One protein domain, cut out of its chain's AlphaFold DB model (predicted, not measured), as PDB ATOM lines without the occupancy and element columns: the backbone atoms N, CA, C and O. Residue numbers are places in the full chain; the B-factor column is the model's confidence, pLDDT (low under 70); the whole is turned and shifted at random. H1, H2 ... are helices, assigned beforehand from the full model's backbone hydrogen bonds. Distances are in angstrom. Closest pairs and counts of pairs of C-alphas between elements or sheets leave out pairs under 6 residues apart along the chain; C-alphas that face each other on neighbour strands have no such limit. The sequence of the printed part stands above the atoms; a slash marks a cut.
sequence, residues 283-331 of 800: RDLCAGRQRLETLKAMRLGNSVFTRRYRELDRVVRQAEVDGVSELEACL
ATOM      1  N   ARG A 283      46.055  81.376  39.769       83.50
ATOM      2  CA  ARG A 283      45.232  80.422  39.018       83.50
ATOM      3  C   ARG A 283      46.074  79.326  38.360       83.50
ATOM      4  O   ARG A 283      45.673  78.165  38.371       83.50
ATOM      5  N   ASP A 284      47.222  79.695  37.799       84.75
ATOM      6  CA  ASP A 284      48.151  78.774  37.135       84.75
ATOM      7  C   ASP A 284      48.756  77.822  38.175       84.75
ATOM      8  O   ASP A 284      48.814  76.617  37.933       84.75
ATOM      9  N   LEU A 285      49.097  78.347  39.356       87.25
ATOM     10  CA  LEU A 285      49.587  77.583  40.503       87.25
ATOM     11  C   LEU A 285      48.554  76.586  41.026       87.25
ATOM     12  O   LEU A 285      48.879  75.413  41.194       87.25
ATOM     13  N   CYS A 286      47.306  77.011  41.244       87.75
ATOM     14  CA  CYS A 286      46.239  76.114  41.701       87.75
ATOM     15  C   CYS A 286      45.987  74.983  40.697       87.75
ATOM     16  O   CYS A 286      45.895  73.817  41.075       87.75
ATOM     17  N   ALA A 287      45.932  75.317  39.404       87.38
ATOM     18  CA  ALA A 287      45.752  74.328  38.350       87.38
ATOM     19  C   ALA A 287      46.961  73.383  38.226       87.38
ATOM     20  O   ALA A 287      46.776  72.192  37.986       87.38
ATOM     21  N   GLY A 288      48.184  73.895  38.398       90.38
ATOM     22  CA  GLY A 288      49.406  73.093  38.439       90.38
ATOM     23  C   GLY A 288      49.408  72.111  39.609       90.38
ATOM     24  O   GLY A 288      49.619  70.920  39.394       90.38
ATOM     25  N   ARG A 289      49.059  72.574  40.819       92.19
ATOM     26  CA  ARG A 289      48.908  71.719  42.010       92.19
ATOM     27  C   ARG A 289      47.876  70.623  41.781       92.19
ATOM     28  O   ARG A 289      48.169  69.460  42.011       92.19
ATOM     29  N   GLN A 290      46.703  70.967  41.252       91.25
ATOM     30  CA  GLN A 290      45.652  69.983  40.983       91.25
ATOM     31  C   GLN A 290      46.102  68.901  39.988       91.25
ATOM     32  O   GLN A 290      45.773  67.727  40.165       91.25
ATOM     33  N   ARG A 291      46.866  69.266  38.951       91.44
ATOM     34  CA  ARG A 291      47.442  68.287  38.012       91.44
ATOM     35  C   ARG A 291      48.475  67.404  38.684       91.44
ATOM     36  O   ARG A 291      48.445  66.204  38.445       91.44
ATOM     37  N   LEU A 292      49.344  67.978  39.513       92.62
ATOM     38  CA  LEU A 292      50.343  67.213  40.247       92.62
ATOM     39  C   LEU A 292      49.679  66.200  41.190       92.62
ATOM     40  O   LEU A 292      50.035  65.028  41.158       92.62
ATOM     41  N   GLU A 293      48.658  66.615  41.942       92.12
ATOM     42  CA  GLU A 293      47.868  65.718  42.800       92.12
ATOM     43  C   GLU A 293      47.184  64.607  41.995       92.12
ATOM     44  O   GLU A 293      47.258  63.430  42.342       92.12
ATOM     45  N   THR A 294      46.576  64.961  40.859       89.69
ATOM     46  CA  THR A 294      45.945  63.981  39.960       89.69
ATOM     47  C   THR A 294      46.972  62.978  39.427       89.69
ATOM     48  O   THR A 294      46.707  61.782  39.355       89.69
ATOM     49  N   LEU A 295      48.167  63.453  39.074       91.31
ATOM     50  CA  LEU A 295      49.260  62.632  38.566       91.31
ATOM     51  C   LEU A 295      49.816  61.698  39.651       91.31
ATOM     52  O   LEU A 295      50.043  60.522  39.375       91.31
ATOM     53  N   LYS A 296      49.944  62.173  40.897       90.44
ATOM     54  CA  LYS A 296      50.303  61.352  42.066       90.44
ATOM     55  C   LYS A 296      49.257  60.274  42.346       90.44
ATOM     56  O   LYS A 296      49.615  59.112  42.520       90.44
ATOM     57  N   ALA A 297      47.970  60.617  42.288       88.12
ATOM     58  CA  ALA A 297      46.886  59.649  42.426       88.12
ATOM     59  C   ALA A 297      46.906  58.576  41.317       88.12
ATOM     60  O   ALA A 297      46.631  57.409  41.594       88.12
ATOM     61  N   MET A 298      47.266  58.937  40.079       90.62
ATOM     62  CA  MET A 298      47.432  57.977  38.976       90.62
ATOM     63  C   MET A 298      48.664  57.078  39.166       90.62
ATOM     64  O   MET A 298      48.575  55.875  38.925       90.62
ATOM     65  N   ARG A 299      49.798  57.626  39.639       88.69
ATOM     66  CA  ARG A 299      51.015  56.854  39.971       88.69
ATOM     67  C   ARG A 299      50.754  55.803  41.062       88.69
ATOM     68  O   ARG A 299      51.299  54.710  40.980       88.69
ATOM     69  N   LEU A 300      49.898  56.118  42.039       89.19
ATOM     70  CA  LEU A 300      49.498  55.218  43.132       89.19
ATOM     71  C   LEU A 300      48.434  54.174  42.735       89.19
ATOM     72  O   LEU A 300      48.040  53.367  43.568       89.19
ATOM     73  N   GLY A 301      47.943  54.184  41.489       83.38
ATOM     74  CA  GLY A 301      46.920  53.244  41.014       83.38
ATOM     75  C   GLY A 301      45.475  53.613  41.379       83.38
ATOM     76  O   GLY A 301      44.554  52.889  41.014       83.38
ATOM     77  N   ASN A 302      45.248  54.765  42.019       82.38
ATOM     78  CA  ASN A 302      43.911  55.228  42.419       82.38
ATOM     79  C   ASN A 302      43.079  55.770  41.239       82.38
ATOM     80  O   ASN A 302      41.902  56.085  41.393       82.38
ATOM     81  N   SER A 303      43.687  55.946  40.061       80.00
ATOM     82  CA  SER A 303      43.020  56.430  38.846       80.00
ATOM     83  C   SER A 303      43.786  56.029  37.578       80.00
ATOM     84  O   SER A 303      44.995  55.809  37.608       80.00
ATOM     85  N   VAL A 304      43.085  55.918  36.442       84.88
ATOM     86  CA  VAL A 304      43.675  55.447  35.175       84.88
ATOM     87  C   VAL A 304      44.398  56.578  34.437       84.88
ATOM     88  O   VAL A 304      43.838  57.650  34.199       84.88
ATOM     89  N   PHE A 305      45.627  56.311  33.988       87.25
ATOM     90  CA  PHE A 305      46.403  57.241  33.164       87.25
ATOM     91  C   PHE A 305      45.728  57.548  31.819       87.25
ATOM     92  O   PHE A 305      45.604  56.681  30.951       87.25
ATOM     93  N   THR A 306      45.398  58.820  31.590       88.50
ATOM     94  CA  THR A 306      44.990  59.321  30.265       88.50
ATOM     95  C   THR A 306      46.213  59.614  29.387       88.50
ATOM     96  O   THR A 306      47.297  59.893  29.897       88.50
ATOM     97  N   ARG A 307      46.058  59.635  28.051       85.44
ATOM     98  CA  ARG A 307      47.160  59.946  27.108       85.44
ATOM     99  C   ARG A 307      47.894  61.252  27.452       85.44
ATOM    100  O   ARG A 307      49.116  61.293  27.403       85.44
ATOM    101  N   ARG A 308      47.153  62.298  27.833       84.62
ATOM    102  CA  ARG A 308      47.709  63.602  28.228       84.62
ATOM    103  C   ARG A 308      48.526  63.521  29.520       84.62
ATOM    104  O   ARG A 308      49.567  64.156  29.609       84.62
ATOM    105  N   TYR A 309      48.058  62.752  30.502       88.88
ATOM    106  CA  TYR A 309      48.760  62.584  31.775       88.88
ATOM    107  C   TYR A 309      49.950  61.622  31.679       88.88
ATOM    108  O   TYR A 309      50.881  61.780  32.452       88.88
ATOM    109  N   ARG A 310      49.980  60.697  30.707       87.44
ATOM    110  CA  ARG A 310      51.194  59.911  30.400       87.44
ATOM    111  C   ARG A 310      52.322  60.795  29.872       87.44
ATOM    112  O   ARG A 310      53.458  60.654  30.304       87.44
ATOM    113  N   GLU A 311      51.999  61.727  28.976       87.06
ATOM    114  CA  GLU A 311      52.987  62.692  28.480       87.06
ATOM    115  C   GLU A 311      53.444  63.644  29.591       87.06
ATOM    116  O   GLU A 311      54.636  63.895  29.731       87.06
ATOM    117  N   LEU A 312      52.510  64.123  30.424       87.62
ATOM    118  CA  LEU A 312      52.854  64.943  31.585       87.62
ATOM    119  C   LEU A 312      53.743  64.180  32.578       87.62
ATOM    120  O   LEU A 312      54.716  64.747  33.050       87.62
ATOM    121  N   ASP A 313      53.465  62.902  32.853       90.19
ATOM    122  CA  ASP A 313      54.285  62.067  33.742       90.19
ATOM    123  C   ASP A 313      55.706  61.892  33.215       90.19
ATOM    124  O   ASP A 313      56.657  61.981  33.987       90.19
ATOM    125  N   ARG A 314      55.872  61.738  31.896       90.00
ATOM    126  CA  ARG A 314      57.195  61.714  31.261       90.00
ATOM    127  C   ARG A 314      57.959  63.022  31.489       90.00
ATOM    128  O   ARG A 314      59.126  62.979  31.858       90.00
ATOM    129  N   VAL A 315      57.300  64.166  31.291       87.31
ATOM    130  CA  VAL A 315      57.903  65.497  31.491       87.31
ATOM    131  C   VAL A 315      58.240  65.745  32.963       87.31
ATOM    132  O   VAL A 315      59.320  66.243  33.254       87.31
ATOM    133  N   VAL A 316      57.357  65.364  33.891       89.12
ATOM    134  CA  VAL A 316      57.581  65.511  35.339       89.12
ATOM    135  C   VAL A 316      58.740  64.628  35.808       89.12
ATOM    136  O   VAL A 316      59.603  65.116  36.524       89.12
ATOM    137  N   ARG A 317      58.832  63.369  35.353       86.69
ATOM    138  CA  ARG A 317      59.980  62.499  35.675       86.69
ATOM    139  C   ARG A 317      61.296  63.045  35.129       86.69
ATOM    140  O   ARG A 317      62.305  62.973  35.817       86.69
ATOM    141  N   GLN A 318      61.297  63.591  33.911       87.06
ATOM    142  CA  GLN A 318      62.495  64.232  33.368       87.06
ATOM    143  C   GLN A 318      62.896  65.454  34.208       87.06
ATOM    144  O   GLN A 318      64.063  65.600  34.544       87.06
ATOM    145  N   ALA A 319      61.924  66.274  34.620       83.50
ATOM    146  CA  ALA A 319      62.164  67.420  35.492       83.50
ATOM    147  C   ALA A 319      62.734  67.013  36.865       83.50
ATOM    148  O   ALA A 319      63.644  67.676  37.352       83.50
ATOM    149  N   GLU A 320      62.264  65.907  37.455       83.19
ATOM    150  CA  GLU A 320      62.829  65.344  38.693       83.19
ATOM    151  C   GLU A 320      64.310  64.950  38.518       83.19
ATOM    152  O   GLU A 320      65.126  65.254  39.388       83.19
ATOM    153  N   VAL A 321      64.681  64.329  37.386       83.94
ATOM    154  CA  VAL A 321      66.087  63.996  37.066       83.94
ATOM    155  C   VAL A 321      66.935  65.257  36.882       83.94
ATOM    156  O   VAL A 321      68.078  65.297  37.334       83.94
ATOM    157  N   ASP A 322      66.366  66.298  36.275       77.81
ATOM    158  CA  ASP A 322      67.035  67.580  36.031       77.81
ATOM    159  C   ASP A 322      67.099  68.477  37.293       77.81
ATOM    160  O   ASP A 322      67.620  69.593  37.239       77.81
ATOM    161  N   GLY A 323      66.580  68.011  38.441       74.94
ATOM    162  CA  GLY A 323      66.579  68.744  39.715       74.94
ATOM    163  C   GLY A 323      65.542  69.873  39.802       74.94
ATOM    164  O   GLY A 323      65.654  70.759  40.651       74.94
ATOM    165  N   VAL A 324      64.535  69.857  38.929       78.31
ATOM    166  CA  VAL A 324      63.443  70.835  38.850       78.31
ATOM    167  C   VAL A 324      62.221  70.326  39.627       78.31
ATOM    168  O   VAL A 324      61.935  69.131  39.670       78.31
ATOM    169  N   SER A 325      61.463  71.231  40.253       82.88
ATOM    170  CA  SER A 325      60.275  70.865  41.042       82.88
ATOM    171  C   SER A 325      59.179  70.221  40.183       82.88
ATOM    172  O   SER A 325      58.797  70.760  39.142       82.88
ATOM    173  N   GLU A 326      58.574  69.127  40.664       87.94
ATOM    174  CA  GLU A 326      57.438  68.465  39.997       87.94
ATOM    175  C   GLU A 326      56.286  69.444  39.707       87.94
ATOM    176  O   GLU A 326      55.594  69.350  38.690       87.94
ATOM    177  N   LEU A 327      56.074  70.406  40.614       87.25
ATOM    178  CA  LEU A 327      55.024  71.408  40.478       87.25
ATOM    179  C   LEU A 327      55.294  72.332  39.294       87.25
ATOM    180  O   LEU A 327      54.351  72.699  38.596       87.25
ATOM    181  N   GLU A 328      56.557  72.678  39.059       86.06
ATOM    182  CA  GLU A 328      56.974  73.556  37.972       86.06
ATOM    183  C   GLU A 328      56.628  72.945  36.611       86.06
ATOM    184  O   GLU A 328      55.973  73.585  35.785       86.06
ATOM    185  N   ALA A 329      56.950  71.662  36.429       85.88
ATOM    186  CA  ALA A 329      56.594  70.881  35.247       85.88
ATOM    187  C   ALA A 329      55.070  70.744  35.037       85.88
ATOM    188  O   ALA A 329      54.603  70.564  33.910       85.88
ATOM    189  N   CYS A 330      54.270  70.876  36.102       88.69
ATOM    190  CA  CYS A 330      52.807  70.834  36.037       88.69
ATOM    191  C   CYS A 330      52.151  72.185  35.702       88.69
ATOM    192  O   CYS A 330      50.930  72.235  35.467       88.69
ATOM    193  N   LEU A 331      52.910  73.285  35.683       86.38
ATOM    194  CA  LEU A 331      52.379  74.610  35.376       86.38
ATOM    195  C   LEU A 331      51.957  74.705  33.910       86.38
ATOM    196  O   LEU A 331      52.596  74.210  32.988       86.38
TER     197      LEU A 331
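This is residues 283 to 331 of the 800 residues of the protein "Putative transposase" of Xanthomonas campestris pv. vesicatoria (strain 85-10) (UniProt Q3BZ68). Two helices, H1 and H2, make a wide V, coming close to each other near the last residues of H1 and the first residues of H2, and the short helix H3 sits in the mouth of the V between the two arms. The link of residues 300 to 306 loops round the point of the V. The printed part has 49 residues with three named helices, H1, H2 and H3 in that order along the chain, and no named strand; the class is all helix. It is compact, with a radius of gyration of the C-alphas of 10.2 A, and the C-alphas span 26 by 26 by 17 A.

H1, the longest helix, covers residues 283 to 299 and measures 24.3 A from C-alpha 283 at (45.232, 80.422, 39.018) to C-alpha 299 at (51.015, 56.854, 39.971). H2 covers residues 307 to 321 and measures 21.8 A. H3 covers residues 326 to 329 and ends with C-alpha 329 at (56.594, 70.881, 35.247).

H1 and H2 are close but not clearly touching, with their closest C-alphas, those of Leu 295 and Tyr 309, 6.8 A apart. Their lines are about perpendicular, at 85 degrees. H1 touches H3 with residues 288 to 292 alone; the closest C-alphas, of Gly 288 and Leu 327, are 6.2 A apart. H2 touches H3 too, and their closest C-alphas, of Val 316 and Ala 329, are 5.5 A apart. In H1 and H2 every O i to N i+4 pair is within hydrogen-bond range, while H3, with 4 residues, is too short for such a pair.

The two C-alphas farthest apart, those of Arg 283 and Gly 301, are 27.3 A apart. The printed part has no cut. The link from H1 to H2 is short, with 7 residues, and that from H2 to H3 is tight, with 4. The mean pLDDT of the printed part is 86.8, and no printed residue is under 70.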